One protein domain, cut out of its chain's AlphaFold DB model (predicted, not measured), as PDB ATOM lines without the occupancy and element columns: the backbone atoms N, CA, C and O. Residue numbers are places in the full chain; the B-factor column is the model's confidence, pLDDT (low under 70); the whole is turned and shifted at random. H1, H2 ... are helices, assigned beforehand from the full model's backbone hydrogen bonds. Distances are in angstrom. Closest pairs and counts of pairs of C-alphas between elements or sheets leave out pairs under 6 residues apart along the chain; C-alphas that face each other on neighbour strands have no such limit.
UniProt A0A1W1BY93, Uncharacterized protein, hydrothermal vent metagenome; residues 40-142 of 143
ATOM      1  N   ILE A  40      19.504  -1.516 -25.763       89.06
ATOM      2  CA  ILE A  40      19.214  -0.154 -25.281       89.06
ATOM      3  C   ILE A  40      20.484   0.695 -25.316       89.06
ATOM      4  O   ILE A  40      20.429   1.859 -25.705       89.06
ATOM      5  N   THR A  41      21.637   0.082 -25.029       91.94
ATOM      6  CA  THR A  41      22.963   0.693 -25.178       91.94
ATOM      7  C   THR A  41      23.155   1.321 -26.556       91.94
ATOM      8  O   THR A  41      23.504   2.491 -26.661       91.94
ATOM      9  N   LYS A  42      22.888   0.570 -27.629       93.06
ATOM     10  CA  LYS A  42      23.089   1.038 -29.004       93.06
ATOM     11  C   LYS A  42      22.102   2.141 -29.371       93.06
ATOM     12  O   LYS A  42      22.469   3.078 -30.074       93.06
ATOM     13  N   SER A  43      20.861   2.044 -28.900       94.12
ATOM     14  CA  SER A  43      19.865   3.099 -29.109       94.12
ATOM     15  C   SER A  43      20.269   4.393 -28.399       94.12
ATOM     16  O   SER A  43      20.208   5.461 -29.002       94.12
ATOM     17  N   ILE A  44      20.761   4.306 -27.160       94.69
ATOM     18  CA  ILE A  44      21.280   5.458 -26.416       94.69
ATOM     19  C   ILE A  44      22.504   6.049 -27.117       94.69
ATOM     20  O   ILE A  44      22.528   7.256 -27.336       94.69
ATOM     21  N   ALA A  45      23.483   5.229 -27.510       95.88
ATOM     22  CA  ALA A  45      24.664   5.697 -28.232       95.88
ATOM     23  C   ALA A  45      24.282   6.407 -29.541       95.88
ATOM     24  O   ALA A  45      24.728   7.521 -29.795       95.88
ATOM     25  N   SER A  46      23.360   5.827 -30.316       96.31
ATOM     26  CA  SER A  46      22.834   6.448 -31.535       96.31
ATOM     27  C   SER A  46      22.187   7.809 -31.259       96.31
ATOM     28  O   SER A  46      22.450   8.759 -31.990       96.31
ATOM     29  N   LEU A  47      21.364   7.927 -30.209       96.19
ATOM     30  CA  LEU A  47      20.731   9.196 -29.832       96.19
ATOM     31  C   LEU A  47      21.759  10.230 -29.360       96.19
ATOM     32  O   LEU A  47      21.635  11.414 -29.654       96.19
ATOM     33  N   LEU A  48      22.787   9.812 -28.623       96.69
ATOM     34  CA  LEU A  48      23.871  10.696 -28.192       96.69
ATOM     35  C   LEU A  48      24.693  11.195 -29.385       96.69
ATOM     36  O   LEU A  48      24.967  12.391 -29.474       96.69
ATOM     37  N   HIS A  49      25.020  10.310 -30.325       96.50
ATOM     38  CA  HIS A  49      25.725  10.675 -31.548       96.50
ATOM     39  C   HIS A  49      24.913  11.658 -32.402       96.50
ATOM     40  O   HIS A  49      25.425  12.692 -32.824       96.50
ATOM     41  N   GLN A  50      23.607  11.415 -32.558       96.00
ATOM     42  CA  GLN A  50      22.688  12.337 -33.237       96.00
ATOM     43  C   GLN A  50      22.614  13.723 -32.577       96.00
ATOM     44  O   GLN A  50      22.310  14.705 -33.251       96.00
ATOM     45  N   ARG A  51      22.926  13.828 -31.280       93.75
ATOM     46  CA  ARG A  51      23.028  15.101 -30.548       93.75
ATOM     47  C   ARG A  51      24.406  15.765 -30.650       93.75
ATOM     48  O   ARG A  51      24.645  16.767 -29.981       93.75
ATOM     49  N   GLY A  52      25.297  15.235 -31.485       95.00
ATOM     50  CA  GLY A  52      26.602  15.821 -31.785       95.00
ATOM     51  C   GLY A  52      27.757  15.271 -30.953       95.00
ATOM     52  O   GLY A  52      28.843  15.847 -30.994       95.00
ATOM     53  N   LEU A  53      27.559  14.183 -30.200       95.56
ATOM     54  CA  LEU A  53      28.686  13.485 -29.590       95.56
ATOM     55  C   LEU A  53      29.435  12.674 -30.649       95.56
ATOM     56  O   LEU A  53      28.839  12.070 -31.539       95.56
ATOM     57  N   ASP A  54      30.753  12.627 -30.507       97.25
ATOM     58  CA  ASP A  54      31.588  11.676 -31.230       97.25
ATOM     59  C   ASP A  54      31.102  10.232 -30.992       97.25
ATOM     60  O   ASP A  54      30.642   9.910 -29.892       97.25
ATOM     61  N   GLU A  55      31.168   9.382 -32.020       94.38
ATOM     62  CA  GLU A  55      30.629   8.014 -31.982       94.38
ATOM     63  C   GLU A  55      31.279   7.187 -30.863       94.38
ATOM     64  O   GLU A  55      30.572   6.630 -30.018       94.38
ATOM     65  N   ASP A  56      32.613   7.225 -30.752       95.00
ATOM     66  CA  ASP A  56      33.339   6.503 -29.702       95.00
ATOM     67  C   ASP A  56      32.976   7.038 -28.309       95.00
ATOM     68  O   ASP A  56      32.904   6.291 -27.326       95.00
ATOM     69  N   ALA A  57      32.763   8.351 -28.184       95.75
ATOM     70  CA  ALA A  57      32.323   8.951 -26.929       95.75
ATOM     71  C   ALA A  57      30.896   8.523 -26.553       95.75
ATOM     72  O   ALA A  57      30.647   8.200 -25.387       95.75
ATOM     73  N   ALA A  58      29.980   8.500 -27.520       95.94
ATOM     74  CA  ALA A  58      28.597   8.083 -27.335       95.94
ATOM     75  C   ALA A  58      28.501   6.612 -26.899       95.94
ATOM     76  O   ALA A  58      27.802   6.307 -25.928       95.94
ATOM     77  N   ASP A  59      29.262   5.727 -27.543       94.75
ATOM     78  CA  ASP A  59      29.333   4.306 -27.197       94.75
ATOM     79  C   ASP A  59      29.875   4.087 -25.782       94.75
ATOM     80  O   ASP A  59      29.279   3.347 -24.991       94.75
ATOM     81  N   ARG A  60      30.962   4.779 -25.409       94.25
ATOM     82  CA  ARG A  60      31.522   4.693 -24.048       94.25
ATOM     83  C   ARG A  60      30.522   5.142 -22.986       94.25
ATOM     84  O   ARG A  60      30.400   4.484 -21.952       94.25
ATOM     85  N   ILE A  61      29.810   6.246 -23.223       94.62
ATOM     86  CA  ILE A  61      28.801   6.757 -22.285       94.62
ATOM     87  C   ILE A  61      27.651   5.762 -22.149       94.62
ATOM     88  O   ILE A  61      27.276   5.422 -21.028       94.62
ATOM     89  N   ALA A  62      27.117   5.259 -23.264       93.94
ATOM     90  CA  ALA A  62      26.009   4.312 -23.242       93.94
ATOM     91  C   ALA A  62      26.382   3.004 -22.525       93.94
ATOM     92  O   ALA A  62      25.624   2.522 -21.680       93.94
ATOM     93  N   ALA A  63      27.566   2.456 -22.813       92.12
ATOM     94  CA  ALA A  63      28.061   1.239 -22.175       92.12
ATOM     95  C   ALA A  63      28.273   1.431 -20.665       92.12
ATOM     96  O   ALA A  63      27.837   0.601 -19.863       92.12
ATOM     97  N   SER A  64      28.885   2.554 -20.266       91.56
ATOM     98  CA  SER A  64      29.074   2.898 -18.853       91.56
ATOM     99  C   SER A  64      27.745   3.093 -18.126       91.56
ATOM    100  O   SER A  64      27.637   2.728 -16.958       91.56
ATOM    101  N   PHE A  65      26.746   3.670 -18.794       93.19
ATOM    102  CA  PHE A  65      25.429   3.922 -18.222       93.19
ATOM    103  C   PHE A  65      24.652   2.624 -17.955       93.19
ATOM    104  O   PHE A  65      24.013   2.504 -16.914       93.19
ATOM    105  N   MET A  66      24.747   1.621 -18.837       90.00
ATOM    106  CA  MET A  66      24.114   0.316 -18.594       90.00
ATOM    107  C   MET A  66      24.776  -0.481 -17.468       90.00
ATOM    108  O   MET A  66      24.095  -1.261 -16.803       90.00
ATOM    109  N   ASN A  67      26.094  -0.341 -17.278       85.94
ATOM    110  CA  ASN A  67      26.865  -1.038 -16.241       85.94
ATOM    111  C   ASN A  67      26.545  -2.551 -16.133       85.94
ATOM    112  O   ASN A  67      26.326  -3.089 -15.048       85.94
ATOM    113  N   GLY A  68      26.415  -3.233 -17.277       79.56
ATOM    114  CA  GLY A  68      26.104  -4.669 -17.342       79.56
ATOM    115  C   GLY A  68      24.662  -5.065 -16.987       79.56
ATOM    116  O   GLY A  68      24.349  -6.251 -16.997       79.56
ATOM    117  N   LYS A  69      23.766  -4.108 -16.717       86.00
ATOM    118  CA  LYS A  69      22.355  -4.343 -16.351       86.00
ATOM    119  C   LYS A  69      21.380  -4.129 -17.514       86.00
ATOM    120  O   LYS A  69      20.202  -3.865 -17.287       86.00
ATOM    121  N   GLU A  70      21.861  -4.231 -18.752       89.25
ATOM    122  CA  GLU A  70      21.080  -3.912 -19.956       89.25
ATOM    123  C   GLU A  70      19.773  -4.711 -20.042       89.25
ATOM    124  O   GLU A  70      18.717  -4.126 -20.252       89.25
ATOM    125  N   GLU A  71      19.830  -6.025 -19.821       89.56
ATOM    126  CA  GLU A  71      18.661  -6.907 -19.910       89.56
ATOM    127  C   GLU A  71      17.588  -6.553 -18.867       89.56
ATOM    128  O   GLU A  71      16.408  -6.416 -19.182       89.56
ATOM    129  N   LEU A  72      18.014  -6.335 -17.622       90.50
ATOM    130  CA  LEU A  72      17.123  -5.956 -16.530       90.50
ATOM    131  C   LEU A  72      16.462  -4.601 -16.801       90.50
ATOM    132  O   LEU A  72      15.246  -4.464 -16.671       90.50
ATOM    133  N   LEU A  73      17.256  -3.604 -17.204       91.06
ATOM    134  CA  LEU A  73      16.741  -2.275 -17.509       91.06
ATOM    135  C   LEU A  73      15.791  -2.313 -18.713       91.06
ATOM    136  O   LEU A  73      14.775  -1.621 -18.699       91.06
ATOM    137  N   ALA A  74      16.078  -3.145 -19.717       91.50
ATOM    138  CA  ALA A  74      15.211  -3.325 -20.874       91.50
ATOM    139  C   ALA A  74      13.845  -3.888 -20.500       91.50
ATOM    140  O   ALA A  74      12.828  -3.342 -20.919       91.50
ATOM    141  N   GLN A  75      13.802  -4.906 -19.645       92.06
ATOM    142  CA  GLN A  75      12.540  -5.457 -19.153       92.06
ATOM    143  C   GLN A  75      11.755  -4.455 -18.291       92.06
ATOM    144  O   GLN A  75      10.530  -4.361 -18.402       92.06
ATOM    145  N   MET A  76      12.440  -3.666 -17.455       94.00
ATOM    146  CA  MET A  76      11.798  -2.600 -16.675       94.00
ATOM    147  C   MET A  76      11.232  -1.486 -17.567       94.00
ATOM    148  O   MET A  76      10.139  -0.982 -17.303       94.00
ATOM    149  N   ALA A  77      11.967  -1.111 -18.618       93.25
ATOM    150  CA  ALA A  77      11.551  -0.127 -19.611       93.25
ATOM    151  C   ALA A  77      10.372  -0.630 -20.458       93.25
ATOM    152  O   ALA A  77       9.438   0.126 -20.708       93.25
ATOM    153  N   ASP A  78      10.364  -1.905 -20.845       92.19
ATOM    154  CA  ASP A  78       9.277  -2.507 -21.621       92.19
ATOM    155  C   ASP A  78       7.929  -2.406 -20.892       92.19
ATOM    156  O   ASP A  78       6.923  -2.003 -21.472       92.19
ATOM    157  N   ARG A  79       7.905  -2.614 -19.572       93.06
ATOM    158  CA  ARG A  79       6.679  -2.467 -18.761       93.06
ATOM    159  C   ARG A  79       6.137  -1.036 -18.723       93.06
ATOM    160  O   ARG A  79       4.929  -0.837 -18.558       93.06
ATOM    161  N   LEU A  80       7.004  -0.039 -18.904       93.69
ATOM    162  CA  LEU A  80       6.611   1.369 -18.983       93.69
ATOM    163  C   LEU A  80       5.978   1.740 -20.325       93.69
ATOM    164  O   LEU A  80       5.305   2.770 -20.383       93.69
ATOM    165  N   THR A  81       6.111   0.902 -21.362       91.94
ATOM    166  CA  THR A  81       5.554   1.175 -22.702       91.94
ATOM    167  C   THR A  81       4.031   1.338 -22.708       91.94
ATOM    168  O   THR A  81       3.467   2.003 -23.574       91.94
ATOM    169  N   SER A  82       3.359   0.795 -21.687       88.50
ATOM    170  CA  SER A  82       1.922   0.968 -21.442       88.50
ATOM    171  C   SER A  82       1.518   2.394 -21.033       88.50
ATOM    172  O   SER A  82       0.342   2.751 -21.119       88.50
ATOM    173  N   VAL A  83       2.470   3.215 -20.577       91.06
ATOM    174  CA  VAL A  83       2.241   4.585 -20.087       91.06
ATOM    175  C   VAL A  83       3.005   5.618 -20.913       91.06
ATOM    176  O   VAL A  83       2.507   6.721 -21.129       91.06
ATOM    177  N   VAL A  84       4.207   5.298 -21.369       93.06
ATOM    178  CA  VAL A  84       5.091   6.205 -22.109       93.06
ATOM    179  C   VAL A  84       5.618   5.456 -23.317       93.06
ATOM    180  O   VAL A  84       5.928   4.280 -23.196       93.06
ATOM    181  N   SER A  85       5.712   6.089 -24.482       93.31
ATOM    182  CA  SER A  85       6.214   5.398 -25.672       93.31
ATOM    183  C   SER A  85       7.670   4.953 -25.496       93.31
ATOM    184  O   SER A  85       8.439   5.536 -24.730       93.31
ATOM    185  N   HIS A  86       8.065   3.913 -26.230       91.25
ATOM    186  CA  HIS A  86       9.441   3.416 -26.196       91.25
ATOM    187  C   HIS A  86      10.466   4.512 -26.535       91.25
ATOM    188  O   HIS A  86      11.488   4.627 -25.860       91.25
ATOM    189  N   ASP A  87      10.161   5.359 -27.520       91.75
ATOM    190  CA  ASP A  87      11.036   6.454 -27.943       91.75
ATOM    191  C   ASP A  87      11.196   7.511 -26.846       91.75
ATOM    192  O   ASP A  87      12.312   7.930 -26.558       91.75
ATOM    193  N   GLU A  88      10.115   7.888 -26.156       94.69
ATOM    194  CA  GLU A  88      10.178   8.806 -25.009       94.69
ATOM    195  C   GLU A  88      11.003   8.225 -23.845       94.69
ATOM    196  O   GLU A  88      11.722   8.955 -23.160       94.69
ATOM    197  N   ILE A  89      10.936   6.906 -23.626       95.00
ATOM    198  CA  ILE A  89      11.769   6.226 -22.627       95.00
ATOM    199  C   ILE A  89      13.243   6.294 -23.037       95.00
ATOM    200  O   ILE A  89      14.081   6.674 -22.219       95.00
ATOM    201  N   LEU A  90      13.578   5.971 -24.289       94.81
ATOM    202  CA  LEU A  90      14.953   6.049 -24.796       94.81
ATOM    203  C   LEU A  90      15.502   7.480 -24.776       94.81
ATOM    204  O   LEU A  90      16.670   7.695 -24.438       94.81
ATOM    205  N   GLU A  91      14.668   8.467 -25.087       95.31
ATOM    206  CA  GLU A  91      15.018   9.882 -25.017       95.31
ATOM    207  C   GLU A  91      15.385  10.274 -23.580       95.31
ATOM    208  O   GLU A  91      16.455  10.837 -23.335       95.31
ATOM    209  N   HIS A  92      14.562   9.875 -22.604       96.00
ATOM    210  CA  HIS A  92      14.844  10.101 -21.186       96.00
ATOM    211  C   HIS A  92      16.116   9.385 -20.718       96.00
ATOM    212  O   HIS A  92      16.961   9.993 -20.060       96.00
ATOM    213  N   LEU A  93      16.285   8.107 -21.072       95.19
ATOM    214  CA  LEU A  93      17.458   7.314 -20.694       95.19
ATOM    215  C   LEU A  93      18.746   7.865 -21.309       95.19
ATOM    216  O   LEU A  93      19.766   7.933 -20.632       95.19
ATOM    217  N   SER A  94      18.708   8.300 -22.565       96.06
ATOM    218  CA  SER A  94      19.875   8.900 -23.212       96.06
ATOM    219  C   SER A  94      20.232  10.259 -22.603       96.06
ATOM    220  O   SER A  94      21.411  10.548 -22.406       96.06
ATOM    221  N   ASN A  95      19.239  11.055 -22.202       96.38
ATOM    222  CA  ASN A  95      19.471  12.285 -21.451       96.38
ATOM    223  C   ASN A  95      20.053  12.012 -20.048       96.38
ATOM    224  O   ASN A  95      20.943  12.732 -19.586       96.38
ATOM    225  N   ALA A  96      19.579  10.964 -19.370       95.69
ATOM    226  CA  ALA A  96      20.137  10.520 -18.094       95.69
ATOM    227  C   ALA A  96      21.590  10.044 -18.251       95.69
ATOM    228  O   ALA A  96      22.443  10.456 -17.467       95.69
ATOM    229  N   ALA A  97      21.889   9.273 -19.301       95.25
ATOM    230  CA  ALA A  97      23.236   8.817 -19.632       95.25
ATOM    231  C   ALA A  97      24.195   9.993 -19.874       95.25
ATOM    232  O   ALA A  97      25.273  10.041 -19.280       95.25
ATOM    233  N   LEU A  98      23.777  10.979 -20.679       95.69
ATOM    234  CA  LEU A  98      24.561  12.183 -20.970       95.69
ATOM    235  C   LEU A  98      24.929  12.950 -19.694       95.69
ATOM    236  O   LEU A  98      26.077  13.353 -19.510       95.69
ATOM    237  N   HIS A  99      23.960  13.113 -18.794       95.38
ATOM    238  CA  HIS A  99      24.134  13.836 -17.535       95.38
ATOM    239  C   HIS A  99      24.630  12.963 -16.377       95.38
ATOM    240  O   HIS A  99      24.678  13.443 -15.244       95.38
ATOM    241  N   ARG A 100      24.983  11.695 -16.637       92.38
ATOM    242  CA  ARG A 100      25.431  10.717 -15.629       92.38
ATOM    243  C   ARG A 100      24.471  10.610 -14.437       92.38
ATOM    244  O   ARG A 100      24.896  10.501 -13.288       92.38
ATOM    245  N   LYS A 101      23.168  10.691 -14.711       93.62
ATOM    246  CA  LYS A 101      22.114  10.563 -13.703       93.62
ATOM    247  C   LYS A 101      21.778   9.099 -13.486       93.62
ATOM    248  O   LYS A 101      21.675   8.335 -14.442       93.62
ATOM    249  N   ASP A 102      21.560   8.747 -12.227       90.19
ATOM    250  CA  ASP A 102      21.059   7.429 -11.860       90.19
ATOM    251  C   ASP A 102      19.596   7.256 -12.293       90.19
ATOM    252  O   ASP A 102      18.809   8.211 -12.283       90.19
ATOM    253  N   VAL A 103      19.236   6.032 -12.679       93.06
ATOM    254  CA  VAL A 103      17.899   5.683 -13.166       93.06
ATOM    255  C   VAL A 103      17.311   4.577 -12.307       93.06
ATOM    256  O   VAL A 103      17.832   3.467 -12.259       93.06
ATOM    257  N   ARG A 104      16.167   4.873 -11.684       94.75
ATOM    258  CA  ARG A 104      15.470   3.963 -10.768       94.75
ATOM    259  C   ARG A 104      14.073   3.624 -11.279       94.75
ATOM    260  O   ARG A 104      13.080   4.177 -10.806       94.75
ATOM    261  N   LEU A 105      13.985   2.751 -12.284       95.31
ATOM    262  CA  LEU A 105      12.694   2.351 -12.877       95.31
ATOM    263  C   LEU A 105      11.832   1.481 -11.942       95.31
ATOM    264  O   LEU A 105      10.674   1.202 -12.243       95.31
ATOM    265  N   ASP A 106      12.383   1.058 -10.811       95.62
ATOM    266  CA  ASP A 106      11.723   0.376  -9.699       95.62
ATOM    267  C   ASP A 106      11.035   1.343  -8.718       95.62
ATOM    268  O   ASP A 106      10.126   0.949  -7.991       95.62
ATOM    269  N   SER A 107      11.407   2.625  -8.719       97.44
ATOM    270  CA  SER A 107      10.913   3.604  -7.752       97.44
ATOM    271  C   SER A 107       9.678   4.345  -8.262       97.44
ATOM    272  O   SER A 107       9.739   5.059  -9.261       97.44
ATOM    273  N   TYR A 108       8.573   4.261  -7.516       97.44
ATOM    274  CA  TYR A 108       7.334   4.976  -7.841       97.44
ATOM    275  C   TYR A 108       7.547   6.482  -8.057       97.44
ATOM    276  O   TYR A 108       7.166   7.011  -9.099       97.44
ATOM    277  N   ASP A 109       8.215   7.160  -7.120       97.56
ATOM    278  CA  ASP A 109       8.458   8.606  -7.197       97.56
ATOM    279  C   ASP A 109       9.297   8.988  -8.421       97.56
ATOM    280  O   ASP A 109       9.047  10.011  -9.067       97.56
ATOM    281  N   TYR A 110      10.274   8.145  -8.772       97.44
ATOM    282  CA  TYR A 110      11.086   8.339  -9.969       97.44
ATOM    283  C   TYR A 110      10.231   8.203 -11.231       97.44
ATOM    284  O   TYR A 110      10.277   9.081 -12.091       97.44
ATOM    285  N   LEU A 111       9.411   7.152 -11.326       97.50
ATOM    286  CA  LEU A 111       8.517   6.943 -12.464       97.50
ATOM    287  C   LEU A 111       7.527   8.100 -12.625       97.50
ATOM    288  O   LEU A 111       7.360   8.617 -13.726       97.50
ATOM    289  N   VAL A 112       6.906   8.554 -11.535       97.75
ATOM    290  CA  VAL A 112       5.995   9.710 -11.561       97.75
ATOM    291  C   VAL A 112       6.719  10.960 -12.051       97.75
ATOM    292  O   VAL A 112       6.193  11.661 -12.917       97.75
ATOM    293  N   SER A 113       7.924  11.223 -11.545       96.12
ATOM    294  CA  SER A 113       8.729  12.382 -11.945       96.12
ATOM    295  C   SER A 113       9.129  12.315 -13.421       96.12
ATOM    296  O   SER A 113       8.969  13.294 -14.145       96.12
ATOM    297  N   MET A 114       9.576  11.145 -13.885       96.19
ATOM    298  CA  MET A 114       9.923  10.881 -15.282       96.19
ATOM    299  C   MET A 114       8.720  11.112 -16.203       96.19
ATOM    300  O   MET A 114       8.793  11.931 -17.113       96.19
ATOM    301  N   VAL A 115       7.589  10.444 -15.952       96.62
ATOM    302  CA  VAL A 115       6.402  10.542 -16.819       96.62
ATOM    303  C   VAL A 115       5.803  11.950 -16.796       96.62
ATOM    304  O   VAL A 115       5.370  12.449 -17.835       96.62
ATOM    305  N   SER A 116       5.806  12.621 -15.641       95.75
ATOM    306  CA  SER A 116       5.359  14.018 -15.540       95.75
ATOM    307  C   SER A 116       6.271  14.958 -16.330       95.75
ATOM    308  O   SER A 116       5.771  15.845 -17.021       95.75
ATOM    309  N   GLY A 117       7.591  14.748 -16.264       94.56
ATOM    310  CA  GLY A 117       8.580  15.524 -17.011       94.56
ATOM    311  C   GLY A 117       8.478  15.326 -18.523       94.56
ATOM    312  O   GLY A 117       8.556  16.296 -19.271       94.56
ATOM    313  N   ILE A 118       8.222  14.097 -18.976       93.44
ATOM    314  CA  ILE A 118       8.005  13.788 -20.398       93.44
ATOM    315  C   ILE A 118       6.721  14.456 -20.902       93.44
ATOM    316  O   ILE A 118       6.728  15.151 -21.913       93.44
ATOM    317  N   ARG A 119       5.610  14.299 -20.172       91.88
ATOM    318  CA  ARG A 119       4.291  14.776 -20.616       91.88
ATOM    319  C   ARG A 119       4.025  16.259 -20.341       91.88
ATOM    320  O   ARG A 119       2.979  16.750 -20.762       91.88
ATOM    321  N   GLN A 120       4.907  16.941 -19.604       92.00
ATOM    322  CA  GLN A 120       4.793  18.361 -19.232       92.00
ATOM    323  C   GLN A 120       3.437  18.722 -18.590       92.00
ATOM    324  O   GLN A 120       2.911  19.822 -18.760       92.00
ATOM    325  N   LYS A 121       2.826  17.777 -17.865       89.94
ATOM    326  CA  LYS A 121       1.505  17.952 -17.245       89.94
ATOM    327  C   LYS A 121       1.331  17.081 -16.010       89.94
ATOM    328  O   LYS A 121       2.022  16.082 -15.827       89.94
ATOM    329  N   LYS A 122       0.331  17.431 -15.198       92.38
ATOM    330  CA  LYS A 122      -0.092  16.608 -14.062       92.38
ATOM    331  C   LYS A 122      -0.681  15.283 -14.554       92.38
ATOM    332  O   LYS A 122      -1.504  15.264 -15.469       92.38
ATOM    333  N   LEU A 123      -0.275  14.188 -13.920       95.69
ATOM    334  CA  LEU A 123      -0.776  12.851 -14.223       95.69
ATOM    335  C   LEU A 123      -2.147  12.629 -13.579       95.69
ATOM    336  O   LEU A 123      -2.397  13.048 -12.446       95.69
ATOM    337  N   ASP A 124      -3.039  11.967 -14.308       96.06
ATOM    338  CA  ASP A 124      -4.335  11.554 -13.780       96.06
ATOM    339  C   ASP A 124      -4.198  10.359 -12.814       96.06
ATOM    340  O   ASP A 124      -3.171   9.677 -12.753       96.06
ATOM    341  N   LYS A 125      -5.263  10.090 -12.048       96.62
ATOM    342  CA  LYS A 125      -5.280   9.008 -11.050       96.62
ATOM    343  C   LYS A 125      -5.051   7.621 -11.662       96.62
ATOM    344  O   LYS A 125      -4.468   6.774 -10.993       96.62
ATOM    345  N   SER A 126      -5.497   7.393 -12.898       95.25
ATOM    346  CA  SER A 126      -5.336   6.106 -13.585       95.25
ATOM    347  C   SER A 126      -3.865   5.863 -13.926       95.25
ATOM    348  O   SER A 126      -3.294   4.839 -13.555       95.25
ATOM    349  N   THR A 127      -3.211   6.866 -14.513       96.31
ATOM    350  CA  THR A 127      -1.776   6.858 -14.804       96.31
ATOM    351  C   THR A 127      -0.962   6.639 -13.527       96.31
ATOM    352  O   THR A 127      -0.083   5.783 -13.495       96.31
ATOM    353  N   LEU A 128      -1.281   7.354 -12.442       97.50
ATOM    354  CA  LEU A 128      -0.604   7.184 -11.149       97.50
ATOM    355  C   LEU A 128      -0.774   5.767 -10.576       97.50
ATOM    356  O   LEU A 128       0.182   5.217 -10.030       97.50
ATOM    357  N   ALA A 129      -1.957   5.162 -10.707       96.94
ATOM    358  CA  ALA A 129      -2.194   3.788 -10.273       96.94
ATOM    359  C   ALA A 129      -1.390   2.775 -11.106       96.94
ATOM    360  O   ALA A 129      -0.780   1.866 -10.539       96.94
ATOM    361  N   HIS A 130      -1.317   2.960 -12.428       96.94
ATOM    362  CA  HIS A 130      -0.478   2.131 -13.298       96.94
ATOM    363  C   HIS A 130       1.008   2.245 -12.961       96.94
ATOM    364  O   HIS A 130       1.676   1.222 -12.833       96.94
ATOM    365  N   LEU A 131       1.528   3.454 -12.739       97.50
ATOM    366  CA  LEU A 131       2.934   3.635 -12.362       97.50
ATOM    367  C   LEU A 131       3.269   2.965 -11.022       97.50
ATOM    368  O   LEU A 131       4.356   2.414 -10.870       97.50
ATOM    369  N   ASN A 132       2.328   2.936 -10.073       97.38
ATOM    370  CA  ASN A 132       2.491   2.187  -8.826       97.38
ATOM    371  C   ASN A 132       2.616   0.678  -9.092       97.38
ATOM    372  O   ASN A 132       3.516   0.030  -8.560       97.38
ATOM    373  N   ILE A 133       1.765   0.117  -9.955       96.94
ATOM    374  CA  ILE A 133       1.846  -1.298 -10.347       96.94
ATOM    375  C   ILE A 133       3.192  -1.595 -11.018       96.94
ATOM    376  O   ILE A 133       3.879  -2.525 -10.601       96.94
ATOM    377  N   VAL A 134       3.601  -0.782 -11.997       96.62
ATOM    378  CA  VAL A 134       4.885  -0.954 -12.695       96.62
ATOM    379  C   VAL A 134       6.059  -0.887 -11.718       96.62
ATOM    380  O   VAL A 134       6.920  -1.760 -11.758       96.62
ATOM    381  N   SER A 135       6.063   0.075 -10.788       97.00
ATOM    382  CA  SER A 135       7.129   0.199  -9.783       97.00
ATOM    383  C   SER A 135       7.267  -1.057  -8.916       97.00
ATOM    384  O   SER A 135       8.373  -1.557  -8.719       97.00
ATOM    385  N   LYS A 136       6.145  -1.642  -8.478       96.69
ATOM    386  CA  LYS A 136       6.132  -2.876  -7.681       96.69
ATOM    387  C   LYS A 136       6.653  -4.062  -8.478       96.69
ATOM    388  O   LYS A 136       7.493  -4.805  -7.981       96.69
ATOM    389  N   LEU A 137       6.181  -4.216  -9.713       95.44
ATOM    390  CA  LEU A 137       6.636  -5.280 -10.604       95.44
ATOM    391  C   LEU A 137       8.138  -5.163 -10.885       95.44
ATOM    392  O   LEU A 137       8.832  -6.175 -10.927       95.44
ATOM    393  N   ASN A 138       8.647  -3.947 -11.085       95.19
ATOM    394  CA  ASN A 138      10.069  -3.701 -11.324       95.19
ATOM    395  C   ASN A 138      10.901  -3.950 -10.060       95.19
ATOM    396  O   ASN A 138      11.929  -4.612 -10.140       95.19
ATOM    397  N   SER A 139      10.420  -3.527  -8.889       95.19
ATOM    398  CA  SER A 139      11.075  -3.800  -7.602       95.19
ATOM    399  C   SER A 139      11.245  -5.301  -7.347       95.19
ATOM    400  O   SER A 139      12.300  -5.735  -6.905       95.19
ATOM    401  N   GLN A 140      10.250  -6.121  -7.703       94.19
ATOM    402  CA  GLN A 140      10.325  -7.585  -7.571       94.19
ATOM    403  C   GLN A 140      11.427  -8.231  -8.423       94.19
ATOM    404  O   GLN A 140      11.829  -9.357  -8.146       94.19
ATOM    405  N   MET A 141      11.918  -7.551  -9.461       89.75
ATOM    406  CA  MET A 141      13.020  -8.058 -10.286       89.75
ATOM    407  C   MET A 141      14.390  -7.859  -9.632       89.75
ATOM    408  O   MET A 141      15.370  -8.428 -10.105       89.75
ATOM    409  N   LEU A 142      14.470  -7.029  -8.587       86.06
ATOM    410  CA  LEU A 142      15.716  -6.701  -7.897       86.06
ATOM    411  C   LEU A 142      16.047  -7.660  -6.743       86.06
ATOM    412  O   LEU A 142      17.194  -7.654  -6.298       86.06
TER     413      LEU A 142
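Overview. This is residues 40 to 142 of the 143 residues of an uncharacterized protein of hydrothermal vent metagenome (UniProt A0A1W1BY93). Three helix pairs make a row: H6, the longest, meets H5 at one end, H3 and H4 form the middle, and the hairpin of H1 and H2 makes the other end. The 103 residues printed have six named helices, H1 to H6 in order, and no named strand: all helix, compact, radius of gyration of the C-alphas 13.7 A, spans 42 by 30 by 19 A.

Arrangement. H6, residues 125 to 139, touches H5, residues 108 to 119, closest at the C-alphas of Ser 135 and Tyr 108, 5.2 A. H3, residues 70 to 80, touches H6 at a shallow tilt of 22 degrees, closest C-alphas Met 76 and Asn 138, 5.7 A. The hub H4, residues 86 to 98, touches H1, residues 40 to 50, closest C-alphas Ser 94 and Ile 44, 4.9 A. H2, residues 55 to 66, forms a hairpin with H1. Every O i to N i+4 pair is within hydrogen-bond range except in H3, 6 of 7.

Along the chain. H1 begins at C-alpha 40 (19.214, -0.154, -25.281); H6, 21.1 A long, ends at C-alpha 139 (11.075, -3.800, -7.602).

Size, cuts and confidence. The printed part has no cut and no long link, and no printed residue has a pLDDT under 70.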